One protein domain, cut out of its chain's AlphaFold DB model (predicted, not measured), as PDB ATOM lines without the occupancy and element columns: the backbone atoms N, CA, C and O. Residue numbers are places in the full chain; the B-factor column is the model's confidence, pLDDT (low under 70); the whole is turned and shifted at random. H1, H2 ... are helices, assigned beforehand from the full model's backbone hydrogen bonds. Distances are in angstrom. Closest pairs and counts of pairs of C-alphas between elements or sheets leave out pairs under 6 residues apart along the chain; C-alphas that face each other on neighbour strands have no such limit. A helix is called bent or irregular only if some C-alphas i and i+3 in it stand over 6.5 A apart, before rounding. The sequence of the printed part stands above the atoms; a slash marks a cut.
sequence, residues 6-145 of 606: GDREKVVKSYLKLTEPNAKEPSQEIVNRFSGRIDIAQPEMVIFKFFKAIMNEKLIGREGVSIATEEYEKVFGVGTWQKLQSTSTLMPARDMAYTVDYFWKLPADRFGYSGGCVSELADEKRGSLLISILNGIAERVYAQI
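AT A GLANCE: This is residues 6 to 145 of the 606 residues of an uncharacterized protein of anaerobic digester metagenome (UniProt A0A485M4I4). H6 lies in the middle of an assembly of crossed helices: H1 and H2 cross each other at one end of the longest axis, and H3 and H7 run side by side toward the other end, where the kinked H4 packs on H7. The short H5 lies between H4 and H6 and forms a helical hairpin with each. The printed part has 140 residues with seven named helices, H1 to H7 in order along the chain, and no named strand; the class is all helix. The whole is compact, with a radius of gyration of the C-alphas of 15.8 A and spans of 50 by 35 by 23 A.

HOW THE PARTS SIT: H1, residues 6 to 19, touches H2, residues 28 to 40, with residues 8 to 12 alone, about perpendicular at 82 degrees; their closest C-alphas, Glu 9 and Val 31, are 5.7 A apart. H6, residues 92 to 104, is the hub and touches four helices. It touches H1 with residues 92 to 97 alone, at a steep tilt of 51 degrees, the closest C-alphas being Tyr 15 and Ala 93 at 4.4 A. H2 and H6 only just touch, with 3 pairs of C-alphas within 8 A, the closest being Ile 38 and Met 96 at 6.5 A. H3, residues 42 to 54, touches H6 about perpendicular at 86 degrees, with the C-alphas of Met 45 and Asp 95 closest at 6.0 A. H7, residues 123 to 144, touches H3 at a shallow tilt of 7 degrees, the same way, closest at the C-alphas of Glu 44 and Gly 127, 6.3 A. H4, residues 57 to 76, touches H7 at a steep tilt of 52 degrees, opposite ways, closest at the C-alphas of Ala 68 and Val 141, 5.8 A. H5, residues 80 to 85, forms a hairpin with H6, at a shallow tilt of 34 degrees, only just short of steep, with the C-alphas of Lys 83 and Tyr 98 closest at 5.4 A. H1 and H7 are apart. Every O i to N i+4 pair is within hydrogen-bond range in H2, H3, H5 and H7; the counts are 9 of 10 in H1, 13 of 16 in H4 and 7 of 9 in H6.

IN THESE COORDINATES: H1 begins at C-alpha 6, (321.519, 346.090, 479.688), and is 20.2 A long. H2 measures 18.4 A, H3 18.8 A, H5 8.7 A. H4, 19.9 A, is irregular, with C-alphas 59 and 62 9.3 A apart, and has a kink of 83 degrees near residue 64. H6, 15.0 A, is only just irregular: C-alphas 98 and 101 are 6.6 A apart. H7, 32.3 A, ends at C-alpha 144, (357.293, 372.963, 496.558).

THE WHOLE: The C-alphas farthest apart, those of Gln 28 and Ile 145, are 49.7 A apart. The printed part has no cut. The link H6 to H7, residues 105 to 122, is long. The mean pLDDT of the printed part is 88.3, and no printed residue is under 70.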
ATOM      1  N   GLY A   6     322.212 344.973 479.035       74.19
ATOM      2  CA  GLY A   6     321.519 346.090 479.688       74.19
ATOM      3  C   GLY A   6     322.375 346.860 480.705       74.19
ATOM      4  O   GLY A   6     322.181 348.059 480.885       74.19
ATOM      5  N   ASP A   7     323.363 346.218 481.336       77.81
ATOM      6  CA  ASP A   7     324.287 346.908 482.247       77.81
ATOM      7  C   ASP A   7     325.333 347.719 481.470       77.81
ATOM      8  O   ASP A   7     325.651 348.848 481.848       77.81
ATOM      9  N   ARG A   8     325.828 347.177 480.348       79.94
ATOM     10  CA  ARG A   8     326.747 347.882 479.437       79.94
ATOM     11  C   ARG A   8     326.075 349.103 478.807       79.94
ATOM     12  O   ARG A   8     326.661 350.181 478.786       79.94
ATOM     13  N   GLU A   9     324.829 348.957 478.368       84.19
ATOM     14  CA  GLU A   9     324.033 350.030 477.774       84.19
ATOM     15  C   GLU A   9     323.825 351.205 478.742       84.19
ATOM     16  O   GLU A   9     324.019 352.357 478.359       84.19
ATOM     17  N   LYS A  10     323.512 350.939 480.018       85.94
ATOM     18  CA  LYS A  10     323.369 351.987 481.049       85.94
ATOM     19  C   LYS A  10     324.644 352.808 481.236       85.94
ATOM     20  O   LYS A  10     324.577 354.036 481.342       85.94
ATOM     21  N   VAL A  11     325.799 352.141 481.285       85.75
ATOM     22  CA  VAL A  11     327.102 352.806 481.436       85.75
ATOM     23  C   VAL A  11     327.405 353.657 480.202       85.75
ATOM     24  O   VAL A  11     327.751 354.826 480.353       85.75
ATOM     25  N   VAL A  12     327.190 353.125 478.995       87.81
ATOM     26  CA  VAL A  12     327.413 353.867 477.742       87.81
ATOM     27  C   VAL A  12     326.462 355.058 477.606       87.81
ATOM     28  O   VAL A  12     326.916 356.153 477.295       87.81
ATOM     29  N   LYS A  13     325.167 354.903 477.919       88.38
ATOM     30  CA  LYS A  13     324.200 356.019 477.954       88.38
ATOM     31  C   LYS A  13     324.648 357.120 478.917       88.38
ATOM     32  O   LYS A  13     324.534 358.300 478.604       88.38
ATOM     33  N   SER A  14     325.168 356.741 480.083       88.94
ATOM     34  CA  SER A  14     325.679 357.699 481.070       88.94
ATOM     35  C   SER A  14     326.927 358.422 480.567       88.94
ATOM     36  O   SER A  14     327.045 359.622 480.774       88.94
ATOM     37  N   TYR A  15     327.828 357.714 479.884       91.75
ATOM     38  CA  TYR A  15     329.023 358.295 479.273       91.75
ATOM     39  C   TYR A  15     328.656 359.281 478.154       91.75
ATOM     40  O   TYR A  15     329.083 360.431 478.194       91.75
ATOM     41  N   LEU A  16     327.777 358.881 477.230       90.44
ATOM     42  CA  LEU A  16     327.336 359.733 476.123       90.44
ATOM     43  C   LEU A  16     326.629 360.997 476.609       90.44
ATOM     44  O   LEU A  16     326.880 362.061 476.070       90.44
ATOM     45  N   LYS A  17     325.834 360.942 477.683       89.81
ATOM     46  CA  LYS A  17     325.246 362.159 478.277       89.81
ATOM     47  C   LYS A  17     326.290 363.175 478.755       89.81
ATOM     48  O   LYS A  17     325.983 364.362 478.820       89.81
ATOM     49  N   LEU A  18     327.487 362.721 479.127       88.62
ATOM     50  CA  LEU A  18     328.570 363.582 479.613       88.62
ATOM     51  C   LEU A  18     329.411 364.163 478.474       88.62
ATOM     52  O   LEU A  18     329.935 365.265 478.625       88.62
ATOM     53  N   THR A  19     329.560 363.435 477.364       87.38
ATOM     54  CA  THR A  19     330.400 363.843 476.225       87.38
ATOM     55  C   THR A  19     329.601 364.456 475.076       87.38
ATOM     56  O   THR A  19     330.088 365.361 474.408       87.38
ATOM     57  N   GLU A  20     328.373 363.989 474.863       87.00
ATOM     58  CA  GLU A  20     327.447 364.364 473.790       87.00
ATOM     59  C   GLU A  20     326.008 364.481 474.346       87.00
ATOM     60  O   GLU A  20     325.180 363.583 474.165       87.00
ATOM     61  N   PRO A  21     325.661 365.592 475.024       75.38
ATOM     62  CA  PRO A  21     324.392 365.737 475.753       75.38
ATOM     63  C   PRO A  21     323.121 365.540 474.907       75.38
ATOM     64  O   PRO A  21     322.067 365.218 475.450       75.38
ATOM     65  N   ASN A  22     323.229 365.707 473.585       77.31
ATOM     66  CA  ASN A  22     322.136 365.591 472.616       77.31
ATOM     67  C   ASN A  22     322.125 364.246 471.858       77.31
ATOM     68  O   ASN A  22     321.416 364.112 470.857       77.31
ATOM     69  N   ALA A  23     322.922 363.259 472.280       73.12
ATOM     70  CA  ALA A  23     322.988 361.960 471.617       73.12
ATOM     71  C   ALA A  23     321.651 361.199 471.718       73.12
ATOM     72  O   ALA A  23     321.037 361.112 472.785       73.12
ATOM     73  N   LYS A  24     321.207 360.618 470.595       75.69
ATOM     74  CA  LYS A  24     320.061 359.693 470.546       75.69
ATOM     75  C   LYS A  24     320.381 358.395 471.303       75.69
ATOM     76  O   LYS A  24     321.535 358.120 471.629       75.69
ATOM     77  N   GLU A  25     319.353 357.582 471.559       79.69
ATOM     78  CA  GLU A  25     319.510 356.220 472.090       79.69
ATOM     79  C   GLU A  25     320.619 355.460 471.317       79.69
ATOM     80  O   GLU A  25     320.549 355.379 470.087       79.69
ATOM     81  N   PRO A  26     321.664 354.946 471.998       81.75
ATOM     82  CA  PRO A  26     322.804 354.332 471.333       81.75
ATOM     83  C   PRO A  26     322.413 352.990 470.712       81.75
ATOM     84  O   PRO A  26     321.807 352.143 471.366       81.75
ATOM     85  N   SER A  27     322.811 352.766 469.458       85.50
ATOM     86  CA  SER A  27     322.658 351.465 468.804       85.50
ATOM     87  C   SER A  27     323.505 350.385 469.494       85.50
ATOM     88  O   SER A  27     324.481 350.674 470.192       85.50
ATOM     89  N   GLN A  28     323.177 349.114 469.251       81.38
ATOM     90  CA  GLN A  28     323.929 347.958 469.757       81.38
ATOM     91  C   GLN A  28     325.436 348.031 469.435       81.38
ATOM     92  O   GLN A  28     326.271 347.642 470.256       81.38
ATOM     93  N   GLU A  29     325.792 348.546 468.255       83.75
ATOM     94  CA  GLU A  29     327.180 348.745 467.821       83.75
ATOM     95  C   GLU A  29     327.886 349.831 468.637       83.75
ATOM     96  O   GLU A  29     329.002 349.616 469.115       83.75
ATOM     97  N   ILE A  30     327.211 350.961 468.875       85.69
ATOM     98  CA  ILE A  30     327.712 352.056 469.718       85.69
ATOM     99  C   ILE A  30     327.939 351.554 471.147       85.69
ATOM    100  O   ILE A  30     328.989 351.818 471.740       85.69
ATOM    101  N   VAL A  31     327.001 350.771 471.687       84.81
ATOM    102  CA  VAL A  31     327.139 350.167 473.018       84.81
ATOM    103  C   VAL A  31     328.334 349.219 473.072       84.81
ATOM    104  O   VAL A  31     329.122 349.288 474.015       84.81
ATOM    105  N   ASN A  32     328.522 348.354 472.074       80.06
ATOM    106  CA  ASN A  32     329.665 347.437 472.040       80.06
ATOM    107  C   ASN A  32     331.003 348.187 471.948       80.06
ATOM    108  O   ASN A  32     331.919 347.877 472.709       80.06
ATOM    109  N   ARG A  33     331.095 349.213 471.094       86.06
ATOM    110  CA  ARG A  33     332.306 350.028 470.932       86.06
ATOM    111  C   ARG A  33     332.688 350.757 472.220       86.06
ATOM    112  O   ARG A  33     333.814 350.621 472.692       86.06
ATOM    113  N   PHE A  34     331.765 351.520 472.808       88.69
ATOM    114  CA  PHE A  34     332.074 352.316 474.000       88.69
ATOM    115  C   PHE A  34     332.199 351.472 475.268       88.69
ATOM    116  O   PHE A  34     333.007 351.813 476.126       88.69
ATOM    117  N   SER A  35     331.468 350.358 475.392       87.19
ATOM    118  CA  SER A  35     331.671 349.450 476.530       87.19
ATOM    119  C   SER A  35     333.055 348.805 476.500       87.19
ATOM    120  O   SER A  35     333.724 348.818 477.526       87.19
ATOM    121  N   GLY A  36     333.528 348.349 475.332       83.50
ATOM    122  CA  GLY A  36     334.895 347.840 475.182       83.50
ATOM    123  C   GLY A  36     335.948 348.893 475.528       83.50
ATOM    124  O   GLY A  36     336.861 348.621 476.298       83.50
ATOM    125  N   ARG A  37     335.759 350.130 475.048       89.81
ATOM    126  CA  ARG A  37     336.639 351.264 475.367       89.81
ATOM    127  C   ARG A  37     336.726 351.546 476.875       89.81
ATOM    128  O   ARG A  37     337.814 351.743 477.399       89.81
ATOM    129  N   ILE A  38     335.585 351.556 477.565       89.62
ATOM    130  CA  ILE A  38     335.491 351.807 479.015       89.62
ATOM    131  C   ILE A  38     336.059 350.641 479.837       89.62
ATOM    132  O   ILE A  38     336.606 350.864 480.918       89.62
ATOM    133  N   ASP A  39     335.905 349.408 479.352       82.75
ATOM    134  CA  ASP A  39     336.449 348.217 480.006       82.75
ATOM    135  C   ASP A  39     337.988 348.187 479.908       82.75
ATOM    136  O   ASP A  39     338.639 347.878 480.902       82.75
ATOM    137  N   ILE A  40     338.566 348.574 478.762       86.12
ATOM    138  CA  ILE A  40     340.027 348.686 478.579       86.12
ATOM    139  C   ILE A  40     340.621 349.776 479.481       86.12
ATOM    140  O   ILE A  40     341.679 349.576 480.055       86.12
ATOM    141  N   ALA A  41     339.913 350.892 479.664       90.25
ATOM    142  CA  ALA A  41     340.381 352.046 480.434       90.25
ATOM    143  C   ALA A  41     340.357 351.873 481.972       90.25
ATOM    144  O   ALA A  41     340.682 352.811 482.705       90.25
ATOM    145  N   GLN A  42     339.900 350.728 482.499       87.25
ATOM    146  CA  GLN A  42     339.770 350.516 483.950       87.25
ATOM    147  C   GLN A  42     341.085 350.730 484.728       87.25
ATOM    148  O   GLN A  42     341.026 351.397 485.766       87.25
ATOM    149  N   PRO A  43     342.254 350.227 484.278       86.81
ATOM    150  CA  PRO A  43     343.521 350.470 484.964       86.81
ATOM    151  C   PRO A  43     343.854 351.964 485.059       86.81
ATOM    152  O   PRO A  43     344.166 352.457 486.144       86.81
ATOM    153  N   GLU A  44     343.698 352.718 483.968       92.69
ATOM    154  CA  GLU A  44     343.957 354.160 483.948       92.69
ATOM    155  C   GLU A  44     343.010 354.926 484.883       92.69
ATOM    156  O   GLU A  44     343.435 355.855 485.574       92.69
ATOM    157  N   MET A  45     341.737 354.519 484.976       92.06
ATOM    158  CA  MET A  45     340.796 355.098 485.944       92.06
ATOM    159  C   MET A  45     341.302 354.925 487.378       92.06
ATOM    160  O   MET A  45     341.278 355.884 488.150       92.06
ATOM    161  N   VAL A  46     341.783 353.732 487.739       87.56
ATOM    162  CA  VAL A  46     342.320 353.449 489.080       87.56
ATOM    163  C   VAL A  46     343.565 354.291 489.365       87.56
ATOM    164  O   VAL A  46     343.658 354.878 490.445       87.56
ATOM    165  N   ILE A  47     344.469 354.436 488.393       90.31
ATOM    166  CA  ILE A  47     345.664 355.283 488.517       90.31
ATOM    167  C   ILE A  47     345.270 356.743 488.807       90.31
ATOM    168  O   ILE A  47     345.777 357.346 489.755       90.31
ATOM    169  N   PHE A  48     344.300 357.303 488.074       94.62
ATOM    170  CA  PHE A  48     343.789 358.653 488.348       94.62
ATOM    171  C   PHE A  48     343.159 358.785 489.739       94.62
ATOM    172  O   PHE A  48     343.318 359.820 490.391       94.62
ATOM    173  N   LYS A  49     342.452 357.753 490.223       90.50
ATOM    174  CA  LYS A  49     341.891 357.750 491.586       90.50
ATOM    175  C   LYS A  49     342.981 357.779 492.637       90.50
ATOM    176  O   LYS A  49     342.867 358.543 493.596       90.50
ATOM    177  N   PHE A  50     344.022 356.978 492.449       87.56
ATOM    178  CA  PHE A  50     345.168 356.966 493.343       87.56
ATOM    179  C   PHE A  50     345.854 358.334 493.363       87.56
ATOM    180  O   PHE A  50     346.000 358.927 494.431       87.56
ATOM    181  N   PHE A  51     346.161 358.890 492.188       93.00
ATOM    182  CA  PHE A  51     346.759 360.218 492.064       93.00
ATOM    183  C   PHE A  51     345.915 361.305 492.748       93.00
ATOM    184  O   PHE A  51     346.412 362.090 493.555       93.00
ATOM    185  N   LYS A  52     344.600 361.308 492.514       92.19
ATOM    186  CA  LYS A  52     343.684 362.220 493.205       92.19
ATOM    187  C   LYS A  52     343.750 362.061 494.729       92.19
ATOM    188  O   LYS A  52     343.685 363.057 495.448       92.19
ATOM    189  N   ALA A  53     343.826 360.828 495.227       86.69
ATOM    190  CA  ALA A  53     343.877 360.555 496.657       86.69
ATOM    191  C   ALA A  53     345.163 361.098 497.294       86.69
ATOM    192  O   ALA A  53     345.086 361.710 498.359       86.69
ATOM    193  N   ILE A  54     346.315 360.942 496.631       87.19
ATOM    194  CA  ILE A  54     347.600 361.463 497.126       87.19
ATOM    195  C   ILE A  54     347.729 362.987 496.982       87.19
ATOM    196  O   ILE A  54     348.533 363.583 497.690       87.19
ATOM    197  N   MET A  55     346.928 363.626 496.124       90.50
ATOM    198  CA  MET A  55     346.871 365.088 495.966       90.50
ATOM    199  C   MET A  55     345.745 365.751 496.782       90.50
ATOM    200  O   MET A  55     345.307 366.866 496.496       90.50
ATOM    201  N   ASN A  56     345.204 365.055 497.781       86.62
ATOM    202  CA  ASN A  56     344.117 365.578 498.601       86.62
ATOM    203  C   ASN A  56     344.576 366.780 499.451       86.62
ATOM    204  O   ASN A  56     345.654 366.733 500.040       86.62
ATOM    205  N   GLU A  57     343.719 367.795 499.622       85.62
ATOM    206  CA  GLU A  57     343.970 368.968 500.489       85.62
ATOM    207  C   GLU A  57     344.449 368.582 501.899       85.62
ATOM    208  O   GLU A  57     345.287 369.259 502.482       85.62
ATOM    209  N   LYS A  58     343.974 367.461 502.453       79.38
ATOM    210  CA  LYS A  58     344.412 366.964 503.769       79.38
ATOM    211  C   LYS A  58     345.881 366.541 503.819       79.38
ATOM    212  O   LYS A  58     346.434 366.478 504.913       79.38
ATOM    213  N   LEU A  59     346.465 366.177 502.680       78.81
ATOM    214  CA  LEU A  59     347.851 365.731 502.562       78.81
ATOM    215  C   LEU A  59     348.764 366.886 502.161       78.81
ATOM    216  O   LEU A  59     349.775 367.104 502.815       78.81
ATOM    217  N   ILE A  60     348.394 367.636 501.123       83.12
ATOM    218  CA  ILE A  60     349.271 368.656 500.527       83.12
ATOM    219  C   ILE A  60     348.904 370.097 500.927       83.12
ATOM    220  O   ILE A  60     349.581 371.040 500.533       83.12
ATOM    221  N   GLY A  61     347.846 370.287 501.721       83.75
ATOM    222  CA  GLY A  61     347.353 371.609 502.114       83.75
ATOM    223  C   GLY A  61     346.698 372.380 500.963       83.75
ATOM    224  O   GLY A  61     346.655 371.925 499.822       83.75
ATOM    225  N   ARG A  62     346.168 373.575 501.255       87.12
ATOM    226  CA  ARG A  62     345.531 374.437 500.238       87.12
ATOM    227  C   ARG A  62     346.515 374.938 499.189       87.12
ATOM    228  O   ARG A  62     346.188 374.968 498.009       87.12
ATOM    229  N   GLU A  63     347.709 375.305 499.633       86.69
ATOM    230  CA  GLU A  63     348.787 375.764 498.760       86.69
ATOM    231  C   GLU A  63     349.249 374.644 497.823       86.69
ATOM    232  O   GLU A  63     349.266 374.834 496.609       86.69
ATOM    233  N   GLY A  64     349.466 373.432 498.348       88.81
ATOM    234  CA  GLY A  64     349.774 372.268 497.521       88.81
ATOM    235  C   GLY A  64     348.663 371.935 496.526       88.81
ATOM    236  O   GLY A  64     348.964 371.586 495.392       88.81
ATOM    237  N   VAL A  65     347.382 372.095 496.888       91.94
ATOM    238  CA  VAL A  65     346.269 371.927 495.931       91.94
ATOM    239  C   VAL A  65     346.329 372.965 494.812       91.94
ATOM    240  O   VAL A  65     346.038 372.621 493.668       91.94
ATOM    241  N   SER A  66     346.716 374.208 495.105       92.25
ATOM    242  CA  SER A  66     346.904 375.238 494.077       92.25
ATOM    243  C   SER A  66     348.010 374.843 493.097       92.25
ATOM    244  O   SER A  66     347.789 374.861 491.888       92.25
ATOM    245  N   ILE A  67     349.157 374.392 493.613       92.94
ATOM    246  CA  ILE A  67     350.290 373.925 492.798       92.94
ATOM    247  C   ILE A  67     349.891 372.686 491.986       92.94
ATOM    248  O   ILE A  67     350.150 372.614 490.788       92.94
ATOM    249  N   ALA A  68     349.196 371.726 492.605       93.50
ATOM    250  CA  ALA A  68     348.712 370.524 491.930       93.50
ATOM    251  C   ALA A  68     347.719 370.855 490.812       93.50
ATOM    252  O   ALA A  68     347.773 370.235 489.754       93.50
ATOM    253  N   THR A  69     346.845 371.844 491.024       95.88
ATOM    254  CA  THR A  69     345.923 372.342 489.995       95.88
ATOM    255  C   THR A  69     346.709 372.882 488.807       95.88
ATOM    256  O   THR A  69     346.483 372.452 487.680       95.88
ATOM    257  N   GLU A  70     347.665 373.776 489.057       95.62
ATOM    258  CA  GLU A  70     348.469 374.400 488.008       95.62
ATOM    259  C   GLU A  70     349.281 373.361 487.217       95.62
ATOM    260  O   GLU A  70     349.223 373.315 485.988       95.62
ATOM    261  N   GLU A  71     349.994 372.474 487.914       95.88
ATOM    262  CA  GLU A  71     350.829 371.440 487.298       95.88
ATOM    263  C   GLU A  71     350.019 370.393 486.531       95.88
ATOM    264  O   GLU A  71     350.438 369.941 485.462       95.88
ATOM    265  N   TYR A  72     348.839 370.026 487.032       97.12
ATOM    266  CA  TYR A  72     347.942 369.107 486.338       97.12
ATOM    267  C   TYR A  72     347.359 369.739 485.071       97.12
ATOM    268  O   TYR A  72     347.356 369.120 484.003       97.12
ATOM    269  N   GLU A  73     346.899 370.988 485.153       96.81
ATOM    270  CA  GLU A  73     346.277 371.677 484.020       96.81
ATOM    271  C   GLU A  73     347.287 372.067 482.929       96.81
ATOM    272  O   GLU A  73     346.917 372.088 481.754       96.81
ATOM    273  N   LYS A  74     348.579 372.244 483.253       95.00
ATOM    274  CA  LYS A  74     349.673 372.354 482.256       95.00
ATOM    275  C   LYS A  74     349.785 371.128 481.341       95.00
ATOM    276  O   LYS A  74     350.271 371.223 480.208       95.00
ATOM    277  N   VAL A  75     349.376 369.956 481.829       94.00
ATOM    278  CA  VAL A  75     349.429 368.711 481.058       94.00
ATOM    279  C   VAL A  75     348.096 368.433 480.378       94.00
ATOM    280  O   VAL A  75     348.072 368.259 479.163       94.00
ATOM    281  N   PHE A  76     347.004 368.414 481.145       94.81
ATOM    282  CA  PHE A  76     345.697 367.939 480.682       94.81
ATOM    283  C   PHE A  76     344.760 369.052 480.186       94.81
ATOM    284  O   PHE A  76     343.729 368.757 479.584       94.81
ATOM    285  N   GLY A  77     345.123 370.320 480.387       93.12
ATOM    286  CA  GLY A  77     344.361 371.495 479.968       93.12
ATOM    287  C   GLY A  77     343.548 372.141 481.093       93.12
ATOM    288  O   GLY A  77     343.248 371.522 482.117       93.12
ATOM    289  N   VAL A  78     343.167 373.402 480.881       94.75
ATOM    290  CA  VAL A  78     342.452 374.233 481.864       94.75
ATOM    291  C   VAL A  78     341.084 373.637 482.225       94.75
ATOM    292  O   VAL A  78     340.335 373.184 481.357       94.75
ATOM    293  N   GLY A  79     340.746 373.640 483.516       91.94
ATOM    294  CA  GLY A  79     339.480 373.134 484.061       91.94
ATOM    295  C   GLY A  79     339.400 371.609 484.204       91.94
ATOM    296  O   GLY A  79     338.386 371.081 484.677       91.94
ATOM    297  N   THR A  80     340.440 370.869 483.812       95.06
ATOM    298  CA  THR A  80     340.461 369.403 483.941       95.06
ATOM    299  C   THR A  80     340.681 368.941 485.376       95.06
ATOM    300  O   THR A  80     340.159 367.889 485.762       95.06
ATOM    301  N   TRP A  81     341.348 369.745 486.209       95.06
ATOM    302  CA  TRP A  81     341.523 369.432 487.624       95.06
ATOM    303  C   TRP A  81     340.179 369.365 488.353       95.06
ATOM    304  O   TRP A  81     339.882 368.394 489.051       95.06
ATOM    305  N   GLN A  82     339.304 370.348 488.128       93.56
ATOM    306  CA  GLN A  82     337.969 370.367 488.731       93.56
ATOM    307  C   GLN A  82     337.141 369.139 488.314       93.56
ATOM    308  O   GLN A  82     336.409 368.566 489.127       93.56
ATOM    309  N   LYS A  83     337.292 368.684 487.064       94.00
ATOM    310  CA  LYS A  83     336.634 367.470 486.567       94.00
ATOM    311  C   LYS A  83     337.141 366.215 487.273       94.00
ATOM    312  O   LYS A  83     336.296 365.456 487.760       94.00
ATOM    313  N   LEU A  84     338.459 366.053 487.441       93.69
ATOM    314  CA  LEU A  84     339.067 364.989 488.258       93.69
ATOM    315  C   LEU A  84     338.532 365.025 489.700       93.69
ATOM    316  O   LEU A  84     338.071 364.007 490.234       93.69
ATOM    317  N   GLN A  85     338.509 366.207 490.322       92.38
ATOM    318  CA  GLN A  85     338.008 366.395 491.688       92.38
ATOM    319  C   GLN A  85     336.513 366.075 491.830       92.38
ATOM    320  O   GLN A  85     336.083 365.607 492.885       92.38
ATOM    321  N   SER A  86     335.727 366.202 490.762       89.50
ATOM    322  CA  SER A  86     334.304 365.848 490.765       89.50
ATOM    323  C   SER A  86     334.027 364.334 490.764       89.50
ATOM    324  O   SER A  86     332.887 363.912 490.969       89.50
ATOM    325  N   THR A  87     335.045 363.499 490.534       87.25
ATOM    326  CA  THR A  87     334.900 362.036 490.519       87.25
ATOM    327  C   THR A  87     335.061 361.451 491.931       87.25
ATOM    328  O   THR A  87     336.044 361.732 492.600       87.25
ATOM    329  N   SER A  88     334.131 360.649 492.452       77.31
ATOM    330  CA  SER A  88     334.217 360.139 493.837       77.31
ATOM    331  C   SER A  88     334.704 358.690 493.887       77.31
ATOM    332  O   SER A  88     335.900 358.441 494.018       77.31
ATOM    333  N   THR A  89     333.790 357.738 493.737       78.25
ATOM    334  CA  THR A  89     334.072 356.305 493.611       78.25
ATOM    335  C   THR A  89     334.465 355.955 492.174       78.25
ATOM    336  O   THR A  89     334.468 356.827 491.302       78.25
ATOM    337  N   LEU A  90     334.824 354.692 491.926       81.75
ATOM    338  CA  LEU A  90     335.039 354.180 490.574       81.75
ATOM    339  C   LEU A  90     333.695 354.177 489.822       81.75
ATOM    340  O   LEU A  90     332.822 353.344 490.069       81.75
ATOM    341  N   MET A  91     333.511 355.153 488.940       87.44
ATOM    342  CA  MET A  91     332.310 355.382 488.145       87.44
ATOM    343  C   MET A  91     332.702 355.365 486.665       87.44
ATOM    344  O   MET A  91     332.991 356.426 486.110       87.44
ATOM    345  N   PRO A  92     332.661 354.199 485.991       86.44
ATOM    346  CA  PRO A  92     333.313 354.004 484.694       86.44
ATOM    347  C   PRO A  92     332.978 355.055 483.630       86.44
ATOM    348  O   PRO A  92     333.864 355.560 482.955       86.44
ATOM    349  N   ALA A  93     331.707 355.448 483.513       89.00
ATOM    350  CA  ALA A  93     331.278 356.471 482.559       89.00
ATOM    351  C   ALA A  93     331.866 357.860 482.856       89.00
ATOM    352  O   ALA A  93     332.295 358.570 481.950       89.00
ATOM    353  N   ARG A  94     331.867 358.255 484.132       91.44
ATOM    354  CA  ARG A  94     332.329 359.575 484.558       91.44
ATOM    355  C   ARG A  94     333.848 359.648 484.551       91.44
ATOM    356  O   ARG A  94     334.384 360.633 484.069       91.44
ATOM    357  N   ASP A  95     334.514 358.605 485.032       92.44
ATOM    358  CA  ASP A  95     335.975 358.521 485.038       92.44
ATOM    359  C   ASP A  95     336.520 358.486 483.603       92.44
ATOM    360  O   ASP A  95     337.447 359.222 483.281       92.44
ATOM    361  N   MET A  96     335.864 357.757 482.690       94.69
ATOM    362  CA  MET A  96     336.213 357.819 481.271       94.69
ATOM    363  C   MET A  96     336.142 359.254 480.731       94.69
ATOM    364  O   MET A  96     337.127 359.765 480.206       94.69
ATOM    365  N   ALA A  97     334.996 359.921 480.896       93.25
ATOM    366  CA  ALA A  97     334.755 361.235 480.303       93.25
ATOM    367  C   ALA A  97     335.576 362.368 480.945       93.25
ATOM    368  O   ALA A  97     335.922 363.345 480.284       93.25
ATOM    369  N   TYR A  98     335.816 362.297 482.256       94.88
ATOM    370  CA  TYR A  98     336.378 363.407 483.033       94.88
ATOM    371  C   TYR A  98     337.865 363.260 483.335       94.88
ATOM    372  O   TYR A  98     338.467 364.243 483.763       94.88
ATOM    373  N   THR A  99     338.457 362.080 483.122       94.19
ATOM    374  CA  THR A  99     339.894 361.863 483.339       94.19
ATOM    375  C   THR A  99     340.541 361.179 482.139       94.19
ATOM    376  O   THR A  99     341.401 361.775 481.494       94.19
ATOM    377  N   VAL A 100     340.102 359.969 481.779       96.00
ATOM    378  CA  VAL A 100     340.796 359.148 480.769       96.00
ATOM    379  C   VAL A 100     340.749 359.784 479.380       96.00
ATOM    380  O   VAL A 100     341.772 359.829 478.709       96.00
ATOM    381  N   ASP A 101     339.611 360.339 478.960       95.56
ATOM    382  CA  ASP A 101     339.483 361.012 477.663       95.56
ATOM    383  C   ASP A 101     340.468 362.175 477.501       95.56
ATOM    384  O   ASP A 101     340.949 362.406 476.395       95.56
ATOM    385  N   TYR A 102     340.780 362.904 478.579       95.44
ATOM    386  CA  TYR A 102     341.772 363.980 478.529       95.44
ATOM    387  C   TYR A 102     343.168 363.440 478.278       95.44
ATOM    388  O   TYR A 102     343.874 363.967 477.427       95.44
ATOM    389  N   PHE A 103     343.535 362.367 478.975       96.25
ATOM    390  CA  PHE A 103     344.810 361.688 478.782       96.25
ATOM    391  C   PHE A 103     344.934 361.083 477.381       96.25
ATOM    392  O   PHE A 103     345.916 361.316 476.687       96.25
ATOM    393  N   TRP A 104     343.909 360.362 476.935       95.25
ATOM    394  CA  TRP A 104     343.893 359.667 475.650       95.25
ATOM    395  C   TRP A 104     343.937 360.605 474.444       95.25
ATOM    396  O   TRP A 104     344.425 360.194 473.396       95.25
ATOM    397  N   LYS A 105     343.449 361.845 474.584       94.81
ATOM    398  CA  LYS A 105     343.502 362.889 473.546       94.81
ATOM    399  C   LYS A 105     344.833 363.636 473.490       94.81
ATOM    400  O   LYS A 105     344.997 364.473 472.605       94.81
ATOM    401  N   LEU A 106     345.752 363.400 474.428       94.12
ATOM    402  CA  LEU A 106     347.044 364.073 474.381       94.12
ATOM    403  C   LEU A 106     347.823 363.632 473.131       94.12
ATOM    404  O   LEU A 106     347.808 362.441 472.800       94.12
ATOM    405  N   PRO A 107     348.519 364.565 472.461       92.94
ATOM    406  CA  PRO A 107     349.434 364.232 471.376       92.94
ATOM    407  C   PRO A 107     350.560 363.314 471.873       92.94
ATOM    408  O   PRO A 107     351.197 363.604 472.890       92.94
ATOM    409  N   ALA A 108     350.774 362.181 471.199       86.94
ATOM    410  CA  ALA A 108     351.757 361.178 471.622       86.94
ATOM    411  C   ALA A 108     353.214 361.630 471.362       86.94
ATOM    412  O   ALA A 108     354.134 361.248 472.088       86.94
ATOM    413  N   ASP A 109     353.402 362.510 470.378       85.62
ATOM    414  CA  ASP A 109     354.665 363.166 470.011       85.62
ATOM    415  C   ASP A 109     355.273 363.993 471.151       85.62
ATOM    416  O   ASP A 109     356.490 363.972 471.344       85.62
ATOM    417  N   ARG A 110     354.436 364.623 471.985       87.94
ATOM    418  CA  ARG A 110     354.860 365.343 473.197       87.94
ATOM    419  C   ARG A 110     355.650 364.460 474.171       87.94
ATOM    420  O   ARG A 110     356.391 364.984 474.998       87.94
ATOM    421  N   PHE A 111     355.494 363.141 474.079       85.38
ATOM    422  CA  PHE A 111     356.103 362.164 474.980       85.38
ATOM    423  C   PHE A 111     357.096 361.231 474.272       85.38
ATOM    424  O   PHE A 111     357.439 360.184 474.812       85.38
ATOM    425  N   GLY A 112     357.563 361.601 473.073       82.75
ATOM    426  CA  GLY A 112     358.577 360.841 472.338       82.75
ATOM    427  C   GLY A 112     358.044 359.633 471.561       82.75
ATOM    428  O   GLY A 112     358.838 358.803 471.123       82.75
ATOM    429  N   TYR A 113     356.726 359.526 471.363       83.62
ATOM    430  CA  TYR A 113     356.115 358.507 470.503       83.62
ATOM    431  C   TYR A 113     355.791 359.070 469.112       83.62
ATOM    432  O   TYR A 113     355.515 360.254 468.945       83.62
ATOM    433  N   SER A 114     355.818 358.227 468.080       79.00
ATOM    434  CA  SER A 114     355.624 358.663 466.694       79.00
ATOM    435  C   SER A 114     354.143 358.803 466.317       79.00
ATOM    436  O   SER A 114     353.497 357.799 466.027       79.00
ATOM    437  N   GLY A 115     353.651 360.044 466.232       72.69
ATOM    438  CA  GLY A 115     352.350 360.401 465.645       72.69
ATOM    439  C   GLY A 115     351.115 359.962 466.449       72.69
ATOM    440  O   GLY A 115     351.179 359.084 467.302       72.69
ATOM    441  N   GLY A 116     349.972 360.594 466.165       87.31
ATOM    442  CA  GLY A 116     348.679 360.227 466.752       87.31
ATOM    443  C   GLY A 116     348.449 360.721 468.185       87.31
ATOM    444  O   GLY A 116     349.147 361.596 468.708       87.31
ATOM    445  N   CYS A 117     347.408 360.172 468.810       91.00
ATOM    446  CA  CYS A 117     347.046 360.449 470.201       91.00
ATOM    447  C   CYS A 117     347.431 359.278 471.110       91.00
ATOM    448  O   CYS A 117     347.524 358.133 470.670       91.00
ATOM    449  N   VAL A 118     347.561 359.535 472.412       90.75
ATOM    450  CA  VAL A 118     347.877 358.506 473.417       90.75
ATOM    451  C   VAL A 118     346.936 357.292 473.354       90.75
ATOM    452  O   VAL A 118     347.383 356.180 473.618       90.75
ATOM    453  N   SER A 119     345.663 357.451 472.961       90.44
ATOM    454  CA  SER A 119     344.727 356.323 472.786       90.44
ATOM    455  C   SER A 119     345.167 355.258 471.781       90.44
ATOM    456  O   SER A 119     344.645 354.149 471.825       90.44
ATOM    457  N   GLU A 120     346.057 355.601 470.851       88.25
ATOM    458  CA  GLU A 120     346.549 354.702 469.799       88.25
ATOM    459  C   GLU A 120     347.775 353.894 470.250       88.25
ATOM    460  O   GLU A 120     348.186 352.955 469.571       88.25
ATOM    461  N   LEU A 121     348.343 354.221 471.416       86.00
ATOM    462  CA  LEU A 121     349.406 353.435 472.032       86.00
ATOM    463  C   LEU A 121     348.849 352.127 472.609       86.00
ATOM    464  O   LEU A 121     347.695 352.068 473.046       86.00
ATOM    465  N   ALA A 122     349.704 351.104 472.672       84.56
ATOM    466  CA  ALA A 122     349.420 349.856 473.379       84.56
ATOM    467  C   ALA A 122     349.045 350.112 474.851       84.56
ATOM    468  O   ALA A 122     349.545 351.061 475.467       84.56
ATOM    469  N   ASP A 123     348.174 349.267 475.406       80.06
ATOM    470  CA  ASP A 123     347.575 349.440 476.734       80.06
ATOM    471  C   ASP A 123     348.640 349.594 477.837       80.06
ATOM    472  O   ASP A 123     348.549 350.498 478.669       80.06
ATOM    473  N   GLU A 124     349.711 348.799 477.785       74.56
ATOM    474  CA  GLU A 124     350.816 348.842 478.749       74.56
ATOM    475  C   GLU A 124     351.598 350.161 478.655       74.56
ATOM    476  O   GLU A 124     351.904 350.791 479.669       74.56
ATOM    477  N   LYS A 125     351.862 350.641 477.430       84.19
ATOM    478  CA  LYS A 125     352.553 351.922 477.198       84.19
ATOM    479  C   LYS A 125     351.730 353.101 477.706       84.19
ATOM    480  O   LYS A 125     352.299 354.031 478.276       84.19
ATOM    481  N   ARG A 126     350.400 353.061 477.549       90.50
ATOM    482  CA  ARG A 126     349.503 354.077 478.122       90.50
ATOM    483  C   ARG A 126     349.573 354.079 479.647       90.50
ATOM    484  O   ARG A 126     349.686 355.153 480.233       90.50
ATOM    485  N   GLY A 127     349.547 352.904 480.278       83.56
ATOM    486  CA  GLY A 127     349.675 352.767 481.730       83.56
ATOM    487  C   GLY A 127     350.971 353.381 482.263       83.56
ATOM    488  O   GLY A 127     350.928 354.279 483.107       83.56
ATOM    489  N   SER A 128     352.117 352.967 481.718       84.75
ATOM    490  CA  SER A 128     353.436 353.470 482.127       84.75
ATOM    491  C   SER A 128     353.598 354.973 481.879       84.75
ATOM    492  O   SER A 128     354.112 355.692 482.739       84.75
ATOM    493  N   LEU A 129     353.103 355.477 480.741       91.19
ATOM    494  CA  LEU A 129     353.122 356.908 480.436       91.19
ATOM    495  C   LEU A 129     352.275 357.709 481.432       91.19
ATOM    496  O   LEU A 129     352.725 358.742 481.931       91.19
ATOM    497  N   LEU A 130     351.065 357.237 481.749       95.56
ATOM    498  CA  LEU A 130     350.192 357.899 482.715       95.56
ATOM    499  C   LEU A 130     350.849 357.982 484.095       95.56
ATOM    500  O   LEU A 130     350.834 359.045 484.715       95.56
ATOM    501  N   ILE A 131     351.444 356.879 484.559       90.38
ATOM    502  CA  ILE A 131     352.161 356.830 485.839       90.38
ATOM    503  C   ILE A 131     353.312 357.834 485.833       90.38
ATOM    504  O   ILE A 131     353.409 358.634 486.758       90.38
ATOM    505  N   SER A 132     354.131 357.851 484.779       92.81
ATOM    506  CA  SER A 132     355.252 358.790 484.645       92.81
ATOM    507  C   SER A 132     354.799 360.256 484.709       92.81
ATOM    508  O   SER A 132     355.329 361.039 485.501       92.81
ATOM    509  N   ILE A 133     353.755 360.623 483.957       95.12
ATOM    510  CA  ILE A 133     353.195 361.984 483.946       95.12
ATOM    511  C   ILE A 133     352.704 362.391 485.338       95.12
ATOM    512  O   ILE A 133     353.056 363.460 485.843       95.12
ATOM    513  N   LEU A 134     351.867 361.553 485.952       96.81
ATOM    514  CA  LEU A 134     351.255 361.853 487.244       96.81
ATOM    515  C   LEU A 134     352.288 361.853 488.373       96.81
ATOM    516  O   LEU A 134     352.196 362.688 489.272       96.81
ATOM    517  N   ASN A 135     353.294 360.980 488.309       92.31
ATOM    518  CA  ASN A 135     354.390 360.965 489.266       92.31
ATOM    519  C   ASN A 135     355.244 362.235 489.147       92.31
ATOM    520  O   ASN A 135     355.497 362.888 490.153       92.31
ATOM    521  N   GLY A 136     355.572 362.672 487.928       93.62
ATOM    522  CA  GLY A 136     356.286 363.933 487.718       93.62
ATOM    523  C   GLY A 136     355.515 365.158 488.231       93.62
ATOM    524  O   GLY A 136     356.117 366.083 488.776       93.62
ATOM    525  N   ILE A 137     354.181 365.174 488.101       94.81
ATOM    526  CA  ILE A 137     353.342 366.210 488.732       94.81
ATOM    527  C   ILE A 137     353.448 366.117 490.258       94.81
ATOM    528  O   ILE A 137     353.687 367.128 490.917       94.81
ATOM    529  N   ALA A 138     353.291 364.917 490.823       90.81
ATOM    530  CA  ALA A 138     353.359 364.705 492.263       90.81
ATOM    531  C   ALA A 138     354.705 365.161 492.844       90.81
ATOM    532  O   ALA A 138     354.716 365.894 493.828       90.81
ATOM    533  N   GLU A 139     355.825 364.799 492.219       90.25
ATOM    534  CA  GLU A 139     357.172 365.209 492.631       90.25
ATOM    535  C   GLU A 139     357.313 366.732 492.691       90.25
ATOM    536  O   GLU A 139     357.783 367.267 493.694       90.25
ATOM    537  N   ARG A 140     356.833 367.451 491.665       92.88
ATOM    538  CA  ARG A 140     356.874 368.922 491.645       92.88
ATOM    539  C   ARG A 140     356.003 369.554 492.724       92.88
ATOM    540  O   ARG A 140     356.409 370.563 493.293       92.88
ATOM    541  N   VAL A 141     354.840 368.972 493.016       91.00
ATOM    542  CA  VAL A 141     353.971 369.423 494.115       91.00
ATOM    543  C   VAL A 141     354.665 369.200 495.458       91.00
ATOM    544  O   VAL A 141     354.804 370.132 496.243       91.00
ATOM    545  N   TYR A 142     355.144 367.982 495.716       86.19
ATOM    546  CA  TYR A 142     355.770 367.618 496.987       86.19
ATOM    547  C   TYR A 142     357.099 368.344 497.243       86.19
ATOM    548  O   TYR A 142     357.438 368.571 498.402       86.19
ATOM    549  N   ALA A 143     357.827 368.737 496.196       86.25
ATOM    550  CA  ALA A 143     359.049 369.531 496.315       86.25
ATOM    551  C   ALA A 143     358.793 371.001 496.695       86.25
ATOM    552  O   ALA A 143     359.673 371.638 497.268       86.25
ATOM    553  N   GLN A 144     357.618 371.544 496.363       86.56
ATOM    554  CA  GLN A 144     357.293 372.963 496.558       86.56
ATOM    555  C   GLN A 144     356.483 373.246 497.827       86.56
ATOM    556  O   GLN A 144     356.378 374.398 498.236       86.56
ATOM    557  N   ILE A 145     355.909 372.226 498.463       84.88
ATOM    558  CA  ILE A 145     355.206 372.412 499.736       84.88
ATOM    559  C   ILE A 145     356.202 372.526 500.895       84.88
ATOM    560  O   ILE A 145     357.122 371.726 501.022       84.88
TER     561      ILE A 145